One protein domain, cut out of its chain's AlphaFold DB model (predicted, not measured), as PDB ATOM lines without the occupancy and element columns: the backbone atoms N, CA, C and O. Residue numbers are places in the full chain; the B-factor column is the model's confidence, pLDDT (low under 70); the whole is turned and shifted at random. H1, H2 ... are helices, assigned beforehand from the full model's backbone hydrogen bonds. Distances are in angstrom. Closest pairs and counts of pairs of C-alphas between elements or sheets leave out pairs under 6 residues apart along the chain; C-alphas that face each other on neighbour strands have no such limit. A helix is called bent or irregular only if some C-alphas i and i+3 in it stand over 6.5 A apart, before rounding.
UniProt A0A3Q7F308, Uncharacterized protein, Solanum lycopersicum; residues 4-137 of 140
ATOM      1  N   GLY A   4     -49.170 -31.030  40.533       52.50
ATOM      2  CA  GLY A   4     -48.059 -30.498  39.735       52.50
ATOM      3  C   GLY A   4     -46.787 -30.210  40.542       52.50
ATOM      4  O   GLY A   4     -45.692 -30.483  40.060       52.50
ATOM      5  N   PHE A   5     -46.915 -29.736  41.784       53.47
ATOM      6  CA  PHE A   5     -45.772 -29.466  42.666       53.47
ATOM      7  C   PHE A   5     -45.081 -30.764  43.093       53.47
ATOM      8  O   PHE A   5     -43.859 -30.864  43.023       53.47
ATOM      9  N   TRP A   6     -45.871 -31.792  43.414       57.53
ATOM     10  CA  TRP A   6     -45.372 -33.139  43.686       57.53
ATOM     11  C   TRP A   6     -44.628 -33.727  42.488       57.53
ATOM     12  O   TRP A   6     -43.535 -34.257  42.647       57.53
ATOM     13  N   LYS A   7     -45.160 -33.569  41.272       62.03
ATOM     14  CA  LYS A   7     -44.514 -34.062  40.045       62.03
ATOM     15  C   LYS A   7     -43.182 -33.359  39.750       62.03
ATOM     16  O   LYS A   7     -42.239 -34.003  39.290       62.03
ATOM     17  N   VAL A   8     -43.090 -32.054  40.016       63.41
ATOM     18  CA  VAL A   8     -41.845 -31.282  39.865       63.41
ATOM     19  C   VAL A   8     -40.823 -31.687  40.924       63.41
ATOM     20  O   VAL A   8     -39.692 -32.009  40.571       63.41
ATOM     21  N   MET A   9     -41.223 -31.745  42.197       66.75
ATOM     22  CA  MET A   9     -40.340 -32.140  43.297       66.75
ATOM     23  C   MET A   9     -39.836 -33.579  43.121       66.75
ATOM     24  O   MET A   9     -38.664 -33.863  43.352       66.75
ATOM     25  N   TRP A  10     -40.696 -34.456  42.598       67.56
ATOM     26  CA  TRP A  10     -40.349 -35.806  42.175       67.56
ATOM     27  C   TRP A  10     -39.267 -35.799  41.094       67.56
ATOM     28  O   TRP A  10     -38.218 -36.402  41.283       67.56
ATOM     29  N   ASN A  11     -39.467 -35.088  39.980       68.06
ATOM     30  CA  ASN A  11     -38.489 -35.046  38.884       68.06
ATOM     31  C   ASN A  11     -37.143 -34.424  39.285       68.06
ATOM     32  O   ASN A  11     -36.106 -34.986  38.947       68.06
ATOM     33  N   VAL A  12     -37.150 -33.307  40.021       67.88
ATOM     34  CA  VAL A  12     -35.923 -32.677  40.550       67.88
ATOM     35  C   VAL A  12     -35.215 -33.623  41.513       67.88
ATOM     36  O   VAL A  12     -33.997 -33.774  41.476       67.88
ATOM     37  N   GLY A  13     -35.996 -34.317  42.337       67.81
ATOM     38  CA  GLY A  13     -35.503 -35.367  43.197       67.81
ATOM     39  C   GLY A  13     -34.767 -36.463  42.426       67.81
ATOM     40  O   GLY A  13     -33.627 -36.788  42.746       67.81
ATOM     41  N   TRP A  14     -35.389 -37.009  41.381       68.81
ATOM     42  CA  TRP A  14     -34.779 -38.040  40.537       68.81
ATOM     43  C   TRP A  14     -33.523 -37.578  39.814       68.81
ATOM     44  O   TRP A  14     -32.593 -38.368  39.660       68.81
ATOM     45  N   ASP A  15     -33.473 -36.318  39.395       68.25
ATOM     46  CA  ASP A  15     -32.275 -35.756  38.785       68.25
ATOM     47  C   ASP A  15     -31.118 -35.668  39.797       68.25
ATOM     48  O   ASP A  15     -29.992 -36.075  39.505       68.25
ATOM     49  N   TYR A  16     -31.410 -35.281  41.044       66.44
ATOM     50  CA  TYR A  16     -30.449 -35.350  42.146       66.44
ATOM     51  C   TYR A  16     -29.998 -36.793  42.444       66.44
ATOM     52  O   TYR A  16     -28.801 -37.054  42.600       66.44
ATOM     53  N   ALA A  17     -30.933 -37.750  42.477       65.50
ATOM     54  CA  ALA A  17     -30.630 -39.168  42.680       65.50
ATOM     55  C   ALA A  17     -29.653 -39.697  41.626       65.50
ATOM     56  O   ALA A  17     -28.650 -40.326  41.963       65.50
ATOM     57  N   ARG A  18     -29.940 -39.386  40.358       65.31
ATOM     58  CA  ARG A  18     -29.150 -39.763  39.187       65.31
ATOM     59  C   ARG A  18     -27.740 -39.179  39.232       65.31
ATOM     60  O   ARG A  18     -26.782 -39.906  38.983       65.31
ATOM     61  N   ASN A  19     -27.609 -37.893  39.552       62.66
ATOM     62  CA  ASN A  19     -26.336 -37.179  39.432       62.66
ATOM     63  C   ASN A  19     -25.429 -37.307  40.669       62.66
ATOM     64  O   ASN A  19     -24.204 -37.280  40.530       62.66
ATOM     65  N   TYR A  20     -26.000 -37.496  41.866       60.28
ATOM     66  CA  TYR A  20     -25.244 -37.472  43.125       60.28
ATOM     67  C   TYR A  20     -25.365 -38.761  43.943       60.28
ATOM     68  O   TYR A  20     -24.345 -39.310  44.353       60.28
ATOM     69  N   ALA A  21     -26.577 -39.284  44.157       60.69
ATOM     70  CA  ALA A  21     -26.776 -40.436  45.045       60.69
ATOM     71  C   ALA A  21     -26.340 -41.767  44.406       60.69
ATOM     72  O   ALA A  21     -25.710 -42.590  45.062       60.69
ATOM     73  N   TRP A  22     -26.627 -41.993  43.121       63.66
ATOM     74  CA  TRP A  22     -26.299 -43.261  42.445       63.66
ATOM     75  C   TRP A  22     -24.880 -43.339  41.902       63.66
ATOM     76  O   TRP A  22     -24.434 -44.411  41.491       63.66
ATOM     77  N   ARG A  23     -24.168 -42.212  41.885       57.16
ATOM     78  CA  ARG A  23     -22.753 -42.185  41.517       57.16
ATOM     79  C   ARG A  23     -21.860 -42.661  42.666       57.16
ATOM     80  O   ARG A  23     -20.811 -43.226  42.384       57.16
ATOM     81  N   ASP A  24     -22.298 -42.453  43.911       55.44
ATOM     82  CA  ASP A  24     -21.550 -42.746  45.147       55.44
ATOM     83  C   ASP A  24     -22.121 -43.936  45.949       55.44
ATOM     84  O   ASP A  24     -21.432 -44.550  46.761       55.44
ATOM     85  N   ALA A  25     -23.383 -44.314  45.718       56.19
ATOM     86  CA  ALA A  25     -23.953 -45.515  46.320       56.19
ATOM     87  C   ALA A  25     -23.267 -46.777  45.777       56.19
ATOM     88  O   ALA A  25     -23.170 -46.984  44.566       56.19
ATOM     89  N   THR A  26     -22.845 -47.661  46.685       61.31
ATOM     90  CA  THR A  26     -22.367 -49.002  46.343       61.31
ATOM     91  C   THR A  26     -23.418 -49.697  45.487       61.31
ATOM     92  O   THR A  26     -24.565 -49.862  45.903       61.31
ATOM     93  N   SER A  27     -23.014 -50.121  44.291       63.09
ATOM     94  CA  SER A  27     -23.845 -50.794  43.287       63.09
ATOM     95  C   SER A  27     -24.772 -51.855  43.897       63.09
ATOM     96  O   SER A  27     -25.943 -51.927  43.535       63.09
ATOM     97  N   PHE A  28     -24.298 -52.598  44.901       67.06
ATOM     98  CA  PHE A  28     -25.078 -53.592  45.648       67.06
ATOM     99  C   PHE A  28     -26.358 -53.071  46.326       67.06
ATOM    100  O   PHE A  28     -27.366 -53.770  46.296       67.06
ATOM    101  N   GLU A  29     -26.363 -51.877  46.928       74.69
ATOM    102  CA  GLU A  29     -27.556 -51.354  47.621       74.69
ATOM    103  C   GLU A  29     -28.635 -50.927  46.613       74.69
ATOM    104  O   GLU A  29     -29.822 -51.161  46.840       74.69
ATOM    105  N   ILE A  30     -28.229 -50.382  45.459       73.25
ATOM    106  CA  ILE A  30     -29.146 -50.031  44.364       73.25
ATOM    107  C   ILE A  30     -29.704 -51.288  43.696       73.25
ATOM    108  O   ILE A  30     -30.916 -51.388  43.511       73.25
ATOM    109  N   PHE A  31     -28.856 -52.273  43.382       74.75
ATOM    110  CA  PHE A  31     -29.318 -53.556  42.841       74.75
ATOM    111  C   PHE A  31     -30.255 -54.272  43.819       74.75
ATOM    112  O   PHE A  31     -31.298 -54.791  43.419       74.75
ATOM    113  N   GLY A  32     -29.931 -54.242  45.114       82.25
ATOM    114  CA  GLY A  32     -30.779 -54.789  46.163       82.25
ATOM    115  C   GLY A  32     -32.122 -54.068  46.285       82.25
ATOM    116  O   GLY A  32     -33.128 -54.737  46.497       82.25
ATOM    117  N   ALA A  33     -32.158 -52.737  46.158       82.75
ATOM    118  CA  ALA A  33     -33.401 -51.963  46.180       82.75
ATOM    119  C   ALA A  33     -34.265 -52.274  44.949       82.75
ATOM    120  O   ALA A  33     -35.477 -52.427  45.054       82.75
ATOM    121  N   PHE A  34     -33.645 -52.443  43.781       78.50
ATOM    122  CA  PHE A  34     -34.364 -52.825  42.570       78.50
ATOM    123  C   PHE A  34     -34.977 -54.229  42.666       78.50
ATOM    124  O   PHE A  34     -36.127 -54.424  42.273       78.50
ATOM    125  N   SER A  35     -34.238 -55.193  43.227       86.62
ATOM    126  CA  SER A  35     -34.759 -56.540  43.485       86.62
ATOM    127  C   SER A  35     -36.007 -56.496  44.364       86.62
ATOM    128  O   SER A  35     -37.024 -57.088  44.004       86.62
ATOM    129  N   ASP A  36     -35.953 -55.750  45.472       90.19
ATOM    130  CA  ASP A  36     -37.088 -55.615  46.390       90.19
ATOM    131  C   ASP A  36     -38.286 -54.951  45.699       90.19
ATOM    132  O   ASP A  36     -39.420 -55.407  45.820       90.19
ATOM    133  N   LEU A  37     -38.044 -53.898  44.914       87.12
ATOM    134  CA  LEU A  37     -39.095 -53.200  44.180       87.12
ATOM    135  C   LEU A  37     -39.787 -54.117  43.161       87.12
ATOM    136  O   LEU A  37     -41.010 -54.079  43.021       87.12
ATOM    137  N   ASN A  38     -39.026 -54.959  42.465       87.06
ATOM    138  CA  ASN A  38     -39.578 -55.920  41.518       87.06
ATOM    139  C   ASN A  38     -40.401 -57.018  42.216       87.06
ATOM    140  O   ASN A  38     -41.431 -57.442  41.693       87.06
ATOM    141  N   GLU A  39     -39.989 -57.458  43.407       92.00
ATOM    142  CA  GLU A  39     -40.757 -58.408  44.219       92.00
ATOM    143  C   GLU A  39     -42.075 -57.794  44.719       92.00
ATOM    144  O   GLU A  39     -43.123 -58.434  44.610       92.00
ATOM    145  N   ILE A  40     -42.065 -56.526  45.145       89.81
ATOM    146  CA  ILE A  40     -43.288 -55.784  45.496       89.81
ATOM    147  C   ILE A  40     -44.214 -55.665  44.281       89.81
ATOM    148  O   ILE A  40     -45.406 -55.948  44.388       89.81
ATOM    149  N   LEU A  41     -43.684 -55.290  43.111       88.31
ATOM    150  CA  LEU A  41     -44.473 -55.190  41.879       88.31
ATOM    151  C   LEU A  41     -45.136 -56.517  41.501       88.31
ATOM    152  O   LEU A  41     -46.298 -56.515  41.097       88.31
ATOM    153  N   ARG A  42     -44.420 -57.639  41.642       90.31
ATOM    154  CA  ARG A  42     -44.977 -58.978  41.412       90.31
ATOM    155  C   ARG A  42     -46.099 -59.283  42.396       90.31
ATOM    156  O   ARG A  42     -47.199 -59.583  41.953       90.31
ATOM    157  N   GLY A  43     -45.863 -59.104  43.697       89.94
ATOM    158  CA  GLY A  43     -46.881 -59.355  44.720       89.94
ATOM    159  C   GLY A  43     -48.148 -58.518  44.516       89.94
ATOM    160  O   GLY A  43     -49.256 -59.047  44.542       89.94
ATOM    161  N   LEU A  44     -48.004 -57.223  44.230       86.94
ATOM    162  CA  LEU A  44     -49.151 -56.350  43.964       86.94
ATOM    163  C   LEU A  44     -49.857 -56.689  42.644       86.94
ATOM    164  O   LEU A  44     -51.078 -56.577  42.560       86.94
ATOM    165  N   SER A  45     -49.117 -57.110  41.613       86.75
ATOM    166  CA  SER A  45     -49.701 -57.574  40.350       86.75
ATOM    167  C   SER A  45     -50.516 -58.849  40.560       86.75
ATOM    168  O   SER A  45     -51.651 -58.923  40.088       86.75
ATOM    169  N   ASP A  46     -49.981 -59.807  41.317       89.12
ATOM    170  CA  ASP A  46     -50.674 -61.042  41.677       89.12
ATOM    171  C   ASP A  46     -51.956 -60.724  42.445       89.12
ATOM    172  O   ASP A  46     -53.028 -61.170  42.047       89.12
ATOM    173  N   PHE A  47     -51.888 -59.860  43.463       87.12
ATOM    174  CA  PHE A  47     -53.070 -59.411  44.200       87.12
ATOM    175  C   PHE A  47     -54.098 -58.710  43.295       87.12
ATOM    176  O   PHE A  47     -55.294 -58.971  43.402       87.12
ATOM    177  N   SER A  48     -53.650 -57.873  42.350       83.75
ATOM    178  CA  SER A  48     -54.542 -57.165  41.415       83.75
ATOM    179  C   SER A  48     -55.308 -58.095  40.471       83.75
ATOM    180  O   SER A  48     -56.384 -57.731  39.993       83.75
ATOM    181  N   SER A  49     -54.762 -59.287  40.214       84.69
ATOM    182  CA  SER A  49     -55.401 -60.321  39.398       84.69
ATOM    183  C   SER A  49     -56.497 -61.080  40.154       84.69
ATOM    184  O   SER A  49     -57.355 -61.704  39.530       84.69
ATOM    185  N   VAL A  50     -56.514 -60.985  41.488       85.75
ATOM    186  CA  VAL A  50     -57.510 -61.638  42.335       85.75
ATOM    187  C   VAL A  50     -58.826 -60.856  42.321       85.75
ATOM    188  O   VAL A  50     -58.922 -59.702  42.761       85.75
ATOM    189  N   SER A  51     -59.871 -61.507  41.817       74.00
ATOM    190  CA  SER A  51     -61.174 -60.890  41.577       74.00
ATOM    191  C   SER A  51     -62.166 -61.073  42.725       74.00
ATOM    192  O   SER A  51     -62.996 -60.187  42.917       74.00
ATOM    193  N   SER A  52     -62.082 -62.159  43.505       85.88
ATOM    194  CA  SER A  52     -63.015 -62.418  44.611       85.88
ATOM    195  C   SER A  52     -62.478 -61.971  45.973       85.88
ATOM    196  O   SER A  52     -61.303 -62.156  46.293       85.88
ATOM    197  N   ASP A  53     -63.357 -61.443  46.828       84.31
ATOM    198  CA  ASP A  53     -62.977 -60.966  48.167       84.31
ATOM    199  C   ASP A  53     -62.406 -62.088  49.044       84.31
ATOM    200  O   ASP A  53     -61.448 -61.894  49.792       84.31
ATOM    201  N   ARG A  54     -62.937 -63.307  48.900       87.06
ATOM    202  CA  ARG A  54     -62.447 -64.479  49.637       87.06
ATOM    203  C   ARG A  54     -61.016 -64.837  49.248       87.06
ATOM    204  O   ARG A  54     -60.201 -65.157  50.114       87.06
ATOM    205  N   GLU A  55     -60.707 -64.800  47.957       88.88
ATOM    206  CA  GLU A  55     -59.349 -65.041  47.479       88.88
ATOM    207  C   GLU A  55     -58.413 -63.897  47.869       88.88
ATOM    208  O   GLU A  55     -57.267 -64.176  48.209       88.88
ATOM    209  N   ARG A  56     -58.885 -62.642  47.903       86.94
ATOM    210  CA  ARG A  56     -58.087 -61.493  48.368       86.94
ATOM    211  C   ARG A  56     -57.672 -61.640  49.823       86.94
ATOM    212  O   ARG A  56     -56.491 -61.503  50.127       86.94
ATOM    213  N   VAL A  57     -58.603 -62.004  50.706       88.75
ATOM    214  CA  VAL A  57     -58.302 -62.262  52.125       88.75
ATOM    215  C   VAL A  57     -57.312 -63.418  52.269       88.75
ATOM    216  O   VAL A  57     -56.334 -63.330  53.011       88.75
ATOM    217  N   ASN A  58     -57.518 -64.505  51.523       91.62
ATOM    218  CA  ASN A  58     -56.606 -65.647  51.543       91.62
ATOM    219  C   ASN A  58     -55.215 -65.288  50.989       91.62
ATOM    220  O   ASN A  58     -54.208 -65.778  51.496       91.62
ATOM    221  N   TRP A  59     -55.145 -64.417  49.979       91.69
ATOM    222  CA  TRP A  59     -53.893 -63.883  49.460       91.69
ATOM    223  C   TRP A  59     -53.191 -63.020  50.512       91.69
ATOM    224  O   TRP A  59     -52.005 -63.236  50.757       91.69
ATOM    225  N   MET A  60     -53.907 -62.108  51.182       89.50
ATOM    226  CA  MET A  60     -53.340 -61.267  52.242       89.50
ATOM    227  C   MET A  60     -52.748 -62.122  53.363       89.50
ATOM    228  O   MET A  60     -51.581 -61.950  53.702       89.50
ATOM    229  N   ASN A  61     -53.485 -63.119  53.851       90.94
ATOM    230  CA  ASN A  61     -53.016 -64.002  54.922       90.94
ATOM    231  C   ASN A  61     -51.741 -64.788  54.571       90.94
ATOM    232  O   ASN A  61     -51.004 -65.183  55.468       90.94
ATOM    233  N   ARG A  62     -51.484 -65.043  53.283       91.94
ATOM    234  CA  ARG A  62     -50.321 -65.822  52.823       91.94
ATOM    235  C   ARG A  62     -49.128 -64.957  52.432       91.94
ATOM    236  O   ARG A  62     -47.995 -65.401  52.567       91.94
ATOM    237  N   ASN A  63     -49.381 -63.762  51.902       91.62
ATOM    238  CA  ASN A  63     -48.367 -62.980  51.195       91.62
ATOM    239  C   ASN A  63     -48.052 -61.637  51.861       91.62
ATOM    240  O   ASN A  63     -46.980 -61.087  51.612       91.62
ATOM    241  N   TYR A  64     -48.948 -61.107  52.705       90.06
ATOM    242  CA  TYR A  64     -48.803 -59.762  53.266       90.06
ATOM    243  C   TYR A  64     -47.529 -59.607  54.098       90.06
ATOM    244  O   TYR A  64     -46.804 -58.633  53.922       90.06
ATOM    245  N   GLU A  65     -47.204 -60.586  54.946       91.62
ATOM    246  CA  GLU A  65     -45.994 -60.536  55.772       91.62
ATOM    247  C   GLU A  65     -44.723 -60.450  54.913       91.62
ATOM    248  O   GLU A  65     -43.839 -59.632  55.182       91.62
ATOM    249  N   ASN A  66     -44.651 -61.234  53.830       92.94
ATOM    250  CA  ASN A  66     -43.525 -61.156  52.906       92.94
ATOM    251  C   ASN A  66     -43.480 -59.800  52.194       92.94
ATOM    252  O   ASN A  66     -42.427 -59.169  52.152       92.94
ATOM    253  N   LEU A  67     -44.618 -59.323  51.684       90.25
ATOM    254  CA  LEU A  67     -44.702 -58.033  51.004       90.25
ATOM    255  C   LEU A  67     -44.261 -56.885  51.925       90.25
ATOM    256  O   LEU A  67     -43.468 -56.034  51.527       90.25
ATOM    257  N   PHE A  68     -44.711 -56.893  53.180       90.19
ATOM    258  CA  PHE A  68     -44.323 -55.914  54.190       90.19
ATOM    259  C   PHE A  68     -42.824 -55.982  54.515       90.19
ATOM    260  O   PHE A  68     -42.140 -54.956  54.572       90.19
ATOM    261  N   ARG A  69     -42.272 -57.193  54.659       93.44
ATOM    262  CA  ARG A  69     -40.836 -57.422  54.881       93.44
ATOM    263  C   ARG A  69     -39.985 -56.864  53.737       93.44
ATOM    264  O   ARG A  69     -38.979 -56.201  53.997       93.44
ATOM    265  N   VAL A  70     -40.386 -57.110  52.492       92.50
ATOM    266  CA  VAL A  70     -39.683 -56.622  51.297       92.50
ATOM    267  C   VAL A  70     -39.785 -55.099  51.204       92.50
ATOM    268  O   VAL A  70     -38.770 -54.442  50.984       92.50
ATOM    269  N   SER A  71     -40.954 -54.517  51.489       87.62
ATOM    270  CA  SER A  71     -41.128 -53.060  51.594       87.62
ATOM    271  C   SER A  71     -40.188 -52.443  52.634       87.62
ATOM    272  O   SER A  71     -39.503 -51.460  52.354       87.62
ATOM    273  N   LYS A  72     -40.065 -53.049  53.820       89.94
ATOM    274  CA  LYS A  72     -39.130 -52.592  54.862       89.94
ATOM    275  C   LYS A  72     -37.668 -52.655  54.406       89.94
ATOM    276  O   LYS A  72     -36.899 -51.732  54.680       89.94
ATOM    277  N   SER A  73     -37.287 -53.724  53.707       91.50
ATOM    278  CA  SER A  73     -35.955 -53.863  53.111       91.50
ATOM    279  C   SER A  73     -35.695 -52.776  52.060       91.50
ATOM    280  O   SER A  73     -34.659 -52.109  52.125       91.50
ATOM    281  N   LEU A  74     -36.665 -52.516  51.179       88.56
ATOM    282  CA  LEU A  74     -36.589 -51.486  50.145       88.56
ATOM    283  C   LEU A  74     -36.314 -50.103  50.748       88.56
ATOM    284  O   LEU A  74     -35.344 -49.446  50.368       88.56
ATOM    285  N   PHE A  75     -37.116 -49.680  51.730       85.88
ATOM    286  CA  PHE A  75     -36.920 -48.389  52.398       85.88
ATOM    287  C   PHE A  75     -35.586 -48.323  53.147       85.88
ATOM    288  O   PHE A  75     -34.898 -47.302  53.098       85.88
ATOM    289  N   GLY A  76     -35.162 -49.422  53.776       87.00
ATOM    290  CA  GLY A  76     -33.850 -49.514  54.416       87.00
ATOM    291  C   GLY A  76     -32.694 -49.272  53.440       87.00
ATOM    292  O   GLY A  76     -31.764 -48.529  53.762       87.00
ATOM    293  N   LYS A  77     -32.767 -49.852  52.237       85.75
ATOM    294  CA  LYS A  77     -31.771 -49.668  51.170       85.75
ATOM    295  C   LYS A  77     -31.846 -48.263  50.574       85.75
ATOM    296  O   LYS A  77     -30.816 -47.601  50.458       85.75
ATOM    297  N   PHE A  78     -33.045 -47.740  50.305       79.19
ATOM    298  CA  PHE A  78     -33.208 -46.362  49.836       79.19
ATOM    299  C   PHE A  78     -32.635 -45.341  50.812       79.19
ATOM    300  O   PHE A  78     -31.939 -44.428  50.382       79.19
ATOM    301  N   ARG A  79     -32.811 -45.522  52.123       79.88
ATOM    302  CA  ARG A  79     -32.228 -44.618  53.124       79.88
ATOM    303  C   ARG A  79     -30.695 -44.619  53.111       79.88
ATOM    304  O   ARG A  79     -30.070 -43.606  53.414       79.88
ATOM    305  N   LYS A  80     -30.069 -45.744  52.747       78.94
ATOM    306  CA  LYS A  80     -28.609 -45.828  52.563       78.94
ATOM    307  C   LYS A  80     -28.144 -45.185  51.256       78.94
ATOM    308  O   LYS A  80     -27.036 -44.661  51.228       78.94
ATOM    309  N   VAL A  81     -28.966 -45.223  50.207       73.56
ATOM    310  CA  VAL A  81     -28.698 -44.541  48.930       73.56
ATOM    311  C   VAL A  81     -28.866 -43.024  49.090       73.56
ATOM    312  O   VAL A  81     -28.001 -42.253  48.687       73.56
ATOM    313  N   PHE A  82     -29.931 -42.578  49.757       73.00
ATOM    314  CA  PHE A  82     -30.255 -41.172  50.005       73.00
ATOM    315  C   PHE A  82     -29.752 -40.701  51.377       73.00
ATOM    316  O   PHE A  82     -30.524 -40.307  52.249       73.00
ATOM    317  N   ARG A  83     -28.432 -40.750  51.594       71.31
ATOM    318  CA  ARG A  83     -27.824 -40.321  52.870       71.31
ATOM    319  C   ARG A  83     -27.945 -38.818  53.111       71.31
ATOM    320  O   ARG A  83     -28.200 -38.394  54.244       71.31
ATOM    321  N   GLN A  84     -27.772 -38.032  52.054       70.88
ATOM    322  CA  GLN A  84     -27.749 -36.575  52.123       70.88
ATOM    323  C   GLN A  84     -29.160 -35.992  52.299       70.88
ATOM    324  O   GLN A  84     -30.105 -36.515  51.705       70.88
ATOM    325  N   PRO A  85     -29.324 -34.928  53.109       72.81
ATOM    326  CA  PRO A  85     -30.580 -34.191  53.196       72.81
ATOM    327  C   PRO A  85     -31.022 -33.687  51.820       72.81
ATOM    328  O   PRO A  85     -30.206 -33.187  51.046       72.81
ATOM    329  N   GLY A  86     -32.311 -33.810  51.520       71.38
ATOM    330  CA  GLY A  86     -32.880 -33.305  50.280       71.38
ATOM    331  C   GLY A  86     -34.306 -33.799  50.036       71.38
ATOM    332  O   GLY A  86     -34.763 -34.717  50.721       71.38
ATOM    333  N   PRO A  87     -34.992 -33.249  49.018       71.12
ATOM    334  CA  PRO A  87     -36.415 -33.497  48.792       71.12
ATOM    335  C   PRO A  87     -36.776 -34.979  48.637       71.12
ATOM    336  O   PRO A  87     -37.804 -35.421  49.136       71.12
ATOM    337  N   LEU A  88     -35.919 -35.789  48.001       70.12
ATOM    338  CA  LEU A  88     -36.171 -37.232  47.910       70.12
ATOM    339  C   LEU A  88     -36.046 -37.954  49.237       70.12
ATOM    340  O   LEU A  88     -36.800 -38.890  49.474       70.12
ATOM    341  N   LYS A  89     -35.085 -37.564  50.074       79.19
ATOM    342  CA  LYS A  89     -34.912 -38.196  51.378       79.19
ATOM    343  C   LYS A  89     -36.154 -37.949  52.229       79.19
ATOM    344  O   LYS A  89     -36.696 -38.901  52.769       79.19
ATOM    345  N   GLU A  90     -36.651 -36.715  52.244       79.38
ATOM    346  CA  GLU A  90     -37.877 -36.342  52.961       79.38
ATOM    347  C   GLU A  90     -39.110 -37.087  52.430       79.38
ATOM    348  O   GLU A  90     -39.893 -37.628  53.212       79.38
ATOM    349  N   VAL A  91     -39.262 -37.187  51.104       75.50
ATOM    350  CA  VAL A  91     -40.354 -37.957  50.486       75.50
ATOM    351  C   VAL A  91     -40.257 -39.442  50.846       75.50
ATOM    352  O   VAL A  91     -41.265 -40.050  51.193       75.50
ATOM    353  N   MET A  92     -39.061 -40.035  50.801       76.00
ATOM    354  CA  MET A  92     -38.868 -41.450  51.136       76.00
ATOM    355  C   MET A  92     -39.070 -41.731  52.623       76.00
ATOM    356  O   MET A  92     -39.643 -42.760  52.960       76.00
ATOM    357  N   GLU A  93     -38.645 -40.833  53.511       82.75
ATOM    358  CA  GLU A  93     -38.893 -40.940  54.953       82.75
ATOM    359  C   GLU A  93     -40.388 -40.802  55.271       82.75
ATOM    360  O   GLU A  93     -40.910 -41.551  56.095       82.75
ATOM    361  N   THR A  94     -41.095 -39.919  54.561       82.06
ATOM    362  CA  THR A  94     -42.554 -39.781  54.676       82.06
ATOM    363  C   THR A  94     -43.262 -41.051  54.210       82.06
ATOM    364  O   THR A  94     -44.057 -41.614  54.957       82.06
ATOM    365  N   LEU A  95     -42.916 -41.571  53.027       76.69
ATOM    366  CA  LEU A  95     -43.472 -42.825  52.510       76.69
ATOM    367  C   LEU A  95     -43.146 -44.014  53.413       76.69
ATOM    368  O   LEU A  95     -44.001 -44.862  53.642       76.69
ATOM    369  N   GLN A  96     -41.925 -44.085  53.945       84.19
ATOM    370  CA  GLN A  96     -41.539 -45.121  54.895       84.19
ATOM    371  C   GLN A  96     -42.433 -45.069  56.134       84.19
ATOM    372  O   GLN A  96     -42.892 -46.111  56.593       84.19
ATOM    373  N   LYS A  97     -42.687 -43.870  56.663       84.75
ATOM    374  CA  LYS A  97     -43.558 -43.681  57.818       84.75
ATOM    375  C   LYS A  97     -44.987 -44.124  57.511       84.75
ATOM    376  O   LYS A  97     -45.548 -44.919  58.253       84.75
ATOM    377  N   GLU A  98     -45.553 -43.687  56.393       80.88
ATOM    378  CA  GLU A  98     -46.917 -44.059  56.002       80.88
ATOM    379  C   GLU A  98     -47.059 -45.564  55.721       80.88
ATOM    380  O   GLU A  98     -48.020 -46.187  56.159       80.88
ATOM    381  N   VAL A  99     -46.085 -46.184  55.049       81.25
ATOM    382  CA  VAL A  99     -46.140 -47.607  54.675       81.25
ATOM    383  C   VAL A  99     -45.816 -48.542  55.839       81.25
ATOM    384  O   VAL A  99     -46.405 -49.618  55.923       81.25
ATOM    385  N   LEU A 100     -44.866 -48.182  56.710       80.00
ATOM    386  CA  LEU A 100     -44.410 -49.059  57.796       80.00
ATOM    387  C   LEU A 100     -45.093 -48.794  59.137       80.00
ATOM    388  O   LEU A 100     -45.206 -49.725  59.930       80.00
ATOM    389  N   GLU A 101     -45.488 -47.551  59.410       81.25
ATOM    390  CA  GLU A 101     -46.137 -47.158  60.670       81.25
ATOM    391  C   GLU A 101     -47.622 -46.840  60.478       81.25
ATOM    392  O   GLU A 101     -48.397 -46.980  61.418       81.25
ATOM    393  N   GLY A 102     -48.016 -46.395  59.281       78.62
ATOM    394  CA  GLY A 102     -49.373 -45.948  58.969       78.62
ATOM    395  C   GLY A 102     -50.243 -46.977  58.256       78.62
ATOM    396  O   GLY A 102     -51.260 -46.584  57.704       78.62
ATOM    397  N   ASP A 103     -49.830 -48.250  58.213       81.69
ATOM    398  CA  ASP A 103     -50.566 -49.349  57.575       81.69
ATOM    399  C   ASP A 103     -50.993 -49.091  56.110       81.69
ATOM    400  O   ASP A 103     -51.791 -49.844  55.562       81.69
ATOM    401  N   LEU A 104     -50.399 -48.116  55.404       82.50
ATOM    402  CA  LEU A 104     -50.842 -47.704  54.061       82.50
ATOM    403  C   LEU A 104     -50.874 -48.866  53.057       82.50
ATOM    404  O   LEU A 104     -51.760 -48.949  52.209       82.50
ATOM    405  N   LEU A 105     -49.920 -49.797  53.162       82.88
ATOM    406  CA  LEU A 105     -49.905 -51.002  52.334       82.88
ATOM    407  C   LEU A 105     -51.114 -51.901  52.620       82.88
ATOM    408  O   LEU A 105     -51.707 -52.437  51.689       82.88
ATOM    409  N   LYS A 106     -51.462 -52.077  53.894       86.56
ATOM    410  CA  LYS A 106     -52.615 -52.862  54.330       86.56
ATOM    411  C   LYS A 106     -53.907 -52.189  53.889       86.56
ATOM    412  O   LYS A 106     -54.722 -52.846  53.254       86.56
ATOM    413  N   ASP A 107     -54.027 -50.886  54.110       85.06
ATOM    414  CA  ASP A 107     -55.194 -50.096  53.725       85.06
ATOM    415  C   ASP A 107     -55.426 -50.151  52.210       85.06
ATOM    416  O   ASP A 107     -56.541 -50.406  51.762       85.06
ATOM    417  N   CYS A 108     -54.376 -50.027  51.385       82.94
ATOM    418  CA  CYS A 108     -54.498 -50.192  49.932       82.94
ATOM    419  C   CYS A 108     -54.967 -51.596  49.515       82.94
ATOM    420  O   CYS A 108     -55.620 -51.746  48.481       82.94
ATOM    421  N   LEU A 109     -54.616 -52.634  50.279       84.12
ATOM    422  CA  LEU A 109     -55.050 -54.005  50.010       84.12
ATOM    423  C   LEU A 109     -56.486 -54.251  50.504       84.12
ATOM    424  O   LEU A 109     -57.229 -54.979  49.848       84.12
ATOM    425  N   GLU A 110     -56.899 -53.615  51.601       83.25
ATOM    426  CA  GLU A 110     -58.251 -53.712  52.167       83.25
ATOM    427  C   GLU A 110     -59.287 -52.894  51.374       83.25
ATOM    428  O   GLU A 110     -60.389 -53.381  51.126       83.25
ATOM    429  N   LEU A 111     -58.932 -51.685  50.919       78.94
ATOM    430  CA  LEU A 111     -59.812 -50.785  50.154       78.94
ATOM    431  C   LEU A 111     -60.029 -51.243  48.697       78.94
ATOM    432  O   LEU A 111     -61.028 -50.891  48.065       78.94
ATOM    433  N   GLY A 112     -59.142 -52.095  48.171       68.56
ATOM    434  CA  GLY A 112     -59.347 -52.822  46.921       68.56
ATOM    435  C   GLY A 112     -58.659 -52.232  45.683       68.56
ATOM    436  O   GLY A 112     -57.683 -51.487  45.737       68.56
ATOM    437  N   SER A 113     -59.127 -52.653  44.503       67.56
ATOM    438  CA  SER A 113     -58.341 -52.601  43.259       67.56
ATOM    439  C   SER A 113     -58.030 -51.198  42.720       67.56
ATOM    440  O   SER A 113     -57.121 -51.065  41.900       67.56
ATOM    441  N   THR A 114     -58.749 -50.157  43.145       75.12
ATOM    442  CA  THR A 114     -58.541 -48.778  42.670       75.12
ATOM    443  C   THR A 114     -57.279 -48.164  43.273       75.12
ATOM    444  O   THR A 114     -56.408 -47.715  42.525       75.12
ATOM    445  N   ASP A 115     -57.126 -48.217  44.596       77.88
ATOM    446  CA  ASP A 115     -55.950 -47.685  45.298       77.88
ATOM    447  C   ASP A 115     -54.696 -48.501  44.972       77.88
ATOM    448  O   ASP A 115     -53.634 -47.951  44.664       77.88
ATOM    449  N   LEU A 116     -54.856 -49.823  44.873       76.50
ATOM    450  CA  LEU A 116     -53.815 -50.731  44.405       76.50
ATOM    451  C   LEU A 116     -53.294 -50.371  43.002       76.50
ATOM    452  O   LEU A 116     -52.088 -50.421  42.757       76.50
ATOM    453  N   LYS A 117     -54.177 -50.009  42.061       77.56
ATOM    454  CA  LYS A 117     -53.774 -49.574  40.710       77.56
ATOM    455  C   LYS A 117     -52.986 -48.267  40.746       77.56
ATOM    456  O   LYS A 117     -52.044 -48.113  39.961       77.56
ATOM    457  N   GLY A 118     -53.341 -47.354  41.650       78.31
ATOM    458  CA  GLY A 118     -52.571 -46.141  41.916       78.31
ATOM    459  C   GLY A 118     -51.156 -46.479  42.385       78.31
ATOM    460  O   GLY A 118     -50.180 -46.054  41.765       78.31
ATOM    461  N   LEU A 119     -51.045 -47.340  43.399       77.50
ATOM    462  CA  LEU A 119     -49.770 -47.800  43.953       77.50
ATOM    463  C   LEU A 119     -48.900 -48.522  42.907       77.50
ATOM    464  O   LEU A 119     -47.722 -48.202  42.745       77.50
ATOM    465  N   LEU A 120     -49.486 -49.445  42.136       77.69
ATOM    466  CA  LEU A 120     -48.812 -50.149  41.040       77.69
ATOM    467  C   LEU A 120     -48.274 -49.185  39.979       77.69
ATOM    468  O   LEU A 120     -47.169 -49.378  39.475       77.69
ATOM    469  N   THR A 121     -49.043 -48.152  39.629       82.19
ATOM    470  CA  THR A 121     -48.621 -47.134  38.657       82.19
ATOM    471  C   THR A 121     -47.405 -46.360  39.158       82.19
ATOM    472  O   THR A 121     -46.435 -46.203  38.416       82.19
ATOM    473  N   VAL A 122     -47.420 -45.932  40.422       78.19
ATOM    474  CA  VAL A 122     -46.296 -45.210  41.038       78.19
ATOM    475  C   VAL A 122     -45.038 -46.080  41.075       78.19
ATOM    476  O   VAL A 122     -43.973 -45.643  40.649       78.19
ATOM    477  N   LEU A 123     -45.153 -47.337  41.508       75.44
ATOM    478  CA  LEU A 123     -44.015 -48.260  41.566       75.44
ATOM    479  C   LEU A 123     -43.441 -48.587  40.179       75.44
ATOM    480  O   LEU A 123     -42.224 -48.711  40.024       75.44
ATOM    481  N   LYS A 124     -44.292 -48.677  39.150       78.62
ATOM    482  CA  LYS A 124     -43.846 -48.838  37.759       78.62
ATOM    483  C   LYS A 124     -43.097 -47.607  37.244       78.62
ATOM    484  O   LYS A 124     -42.073 -47.780  36.586       78.62
ATOM    485  N   ASP A 125     -43.553 -46.393  37.570       79.69
ATOM    486  CA  ASP A 125     -42.838 -45.149  37.227       79.69
ATOM    487  C   ASP A 125     -41.439 -45.127  37.861       79.69
ATOM    488  O   ASP A 125     -40.449 -44.865  37.177       79.69
ATOM    489  N   ILE A 126     -41.339 -45.505  39.142       72.00
ATOM    490  CA  ILE A 126     -40.064 -45.633  39.865       72.00
ATOM    491  C   ILE A 126     -39.137 -46.621  39.140       72.00
ATOM    492  O   ILE A 126     -38.010 -46.268  38.787       72.00
ATOM    493  N   SER A 127     -39.616 -47.842  38.867       71.44
ATOM    494  CA  SER A 127     -38.841 -48.889  38.181       71.44
ATOM    495  C   SER A 127     -38.333 -48.442  36.804       71.44
ATOM    496  O   SER A 127     -37.159 -48.630  36.461       71.44
ATOM    497  N   SER A 128     -39.200 -47.789  36.025       72.00
ATOM    498  CA  SER A 128     -38.870 -47.289  34.691       72.00
ATOM    499  C   SER A 128     -37.772 -46.223  34.740       72.00
ATOM    500  O   SER A 128     -36.765 -46.359  34.045       72.00
ATOM    501  N   LYS A 129     -37.896 -45.219  35.618       68.06
ATOM    502  CA  LYS A 129     -36.906 -44.134  35.750       68.06
ATOM    503  C   LYS A 129     -35.526 -44.618  36.195       68.06
ATOM    504  O   LYS A 129     -34.511 -44.101  35.711       68.06
ATOM    505  N   TYR A 130     -35.472 -45.621  37.071       62.19
ATOM    506  CA  TYR A 130     -34.219 -46.294  37.425       62.19
ATOM    507  C   TYR A 130     -33.590 -46.970  36.201       62.19
ATOM    508  O   TYR A 130     -32.431 -46.703  35.879       62.19
ATOM    509  N   THR A 131     -34.363 -47.789  35.483       60.44
ATOM    510  CA  THR A 131     -33.872 -48.576  34.339       60.44
ATOM    511  C   THR A 131     -33.340 -47.684  33.220       60.44
ATOM    512  O   THR A 131     -32.231 -47.901  32.735       60.44
ATOM    513  N   SER A 132     -34.078 -46.629  32.858       60.28
ATOM    514  CA  SER A 132     -33.653 -45.674  31.827       60.28
ATOM    515  C   SER A 132     -32.299 -45.048  32.145       60.28
ATOM    516  O   SER A 132     -31.488 -44.863  31.251       60.28
ATOM    517  N   THR A 133     -32.021 -44.774  33.419       55.44
ATOM    518  CA  THR A 133     -30.762 -44.145  33.837       55.44
ATOM    519  C   THR A 133     -29.561 -45.089  33.745       55.44
ATOM    520  O   THR A 133     -28.452 -44.643  33.462       55.44
ATOM    521  N   PHE A 134     -29.761 -46.387  33.977       50.78
ATOM    522  CA  PHE A 134     -28.700 -47.388  33.832       50.78
ATOM    523  C   PHE A 134     -28.492 -47.811  32.374       50.78
ATOM    524  O   PHE A 134     -27.354 -48.049  31.984       50.78
ATOM    525  N   SER A 135     -29.550 -47.838  31.553       50.34
ATOM    526  CA  SER A 135     -29.439 -48.148  30.121       50.34
ATOM    527  C   SER A 135     -28.602 -47.109  29.372       50.34
ATOM    528  O   SER A 135     -27.751 -47.490  28.582       50.34
ATOM    529  N   THR A 136     -28.741 -45.812  29.684       48.56
ATOM    530  CA  THR A 136     -27.880 -44.753  29.107       48.56
ATOM    531  C   THR A 136     -26.400 -44.916  29.480       48.56
ATOM    532  O   THR A 136     -25.536 -44.292  28.877       48.56
ATOM    533  N   ARG A 137     -26.094 -45.738  30.489       41.22
ATOM    534  CA  ARG A 137     -24.736 -45.983  30.986       41.22
ATOM    535  C   ARG A 137     -24.087 -47.234  30.382       41.22
ATOM    536  O   ARG A 137     -22.895 -47.412  30.585       41.22
TER     537      ARG A 137
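This is residues 4 to 137 of the 140 residues of an uncharacterized protein of Solanum lycopersicum (UniProt A0A3Q7F308). Four helical pieces, H4, H3b, H2 and H6, lie side by side in a curved row, each running opposite to the one it touches, with H4 and H6 at the row's two ends. H1 lies across the ends of these pieces where H4 begins and H6 ends, its residues 9 to 17 meeting H4 at residues 87 to 88 alone, while at the pieces' opposite ends short H5 touches residues 115 to 119 of H6 and the arm H3a is near H2 and H5. The printed part has 134 residues with six named helices, H1 to H6, and no named strand: all helix. It is compact, radius of gyration of the C-alphas 15.3 A, spanning 46 by 31 by 27 A.

H1, residues 4 to 24, begins at C-alpha 4 (-48.059, -30.498, 39.735), has a kink of 41 degrees near residue 17 and is only just irregular, C-alphas 19 and 22 being 6.8 A apart. H2 is residues 27 to 49, 33.2 A. H3, residues 53 to 81, was assigned as one helix by its hydrogen bonds but is bent, C-alphas 62 and 65 being 7.4 A apart; its arms are H3a, 53 to 62, and H3b, 65 to 81, 24.5 A. H4 is 87 to 100, H5 104 to 111, and H6, 113 to 135, 32.1 A, ends at C-alpha 135 (-29.439, -48.148, 30.121).

H1 touches H4 with residues 9 to 17 alone, about perpendicular at 78 degrees; closest C-alphas, Gly 13 and Leu 88, 5.1 A. H2 touches H3b at a shallow 32 degrees, Ala 33 to Leu 74 closest by C-alphas, 5.1 A. H2 touches H6 at a shallow 31 degrees, closest C-alphas Ser 48 and Ser 113, 6.2 A. H3b and H4 form a helical hairpin, a shallow tilt of 20 degrees, closest C-alphas Phe 75 and Gln 96, 6.2 A. H5 and H6 form another, steep at 43 degrees, closest C-alphas Cys 108 and Asp 115, 5.5 A. The helix packing is part aligned, part crossed, with both shallow and steeper tilts. H3a is close to but not clearly touching H2 and H5. H4 and H6 are apart. Every O i to N i+4 pair is within hydrogen-bond range in H2, H3a, H3b, H4, H5 and H6; in H1, 14 of 17 are.

The two C-alphas farthest apart, of Asp 24 and Arg 54, are 46.5 A apart. The printed part has no cut, and its five links are tight. Mean pLDDT of the printed part is 76.9; residues 4 to 28, 112 to 113 and 129 to 137 are under 70.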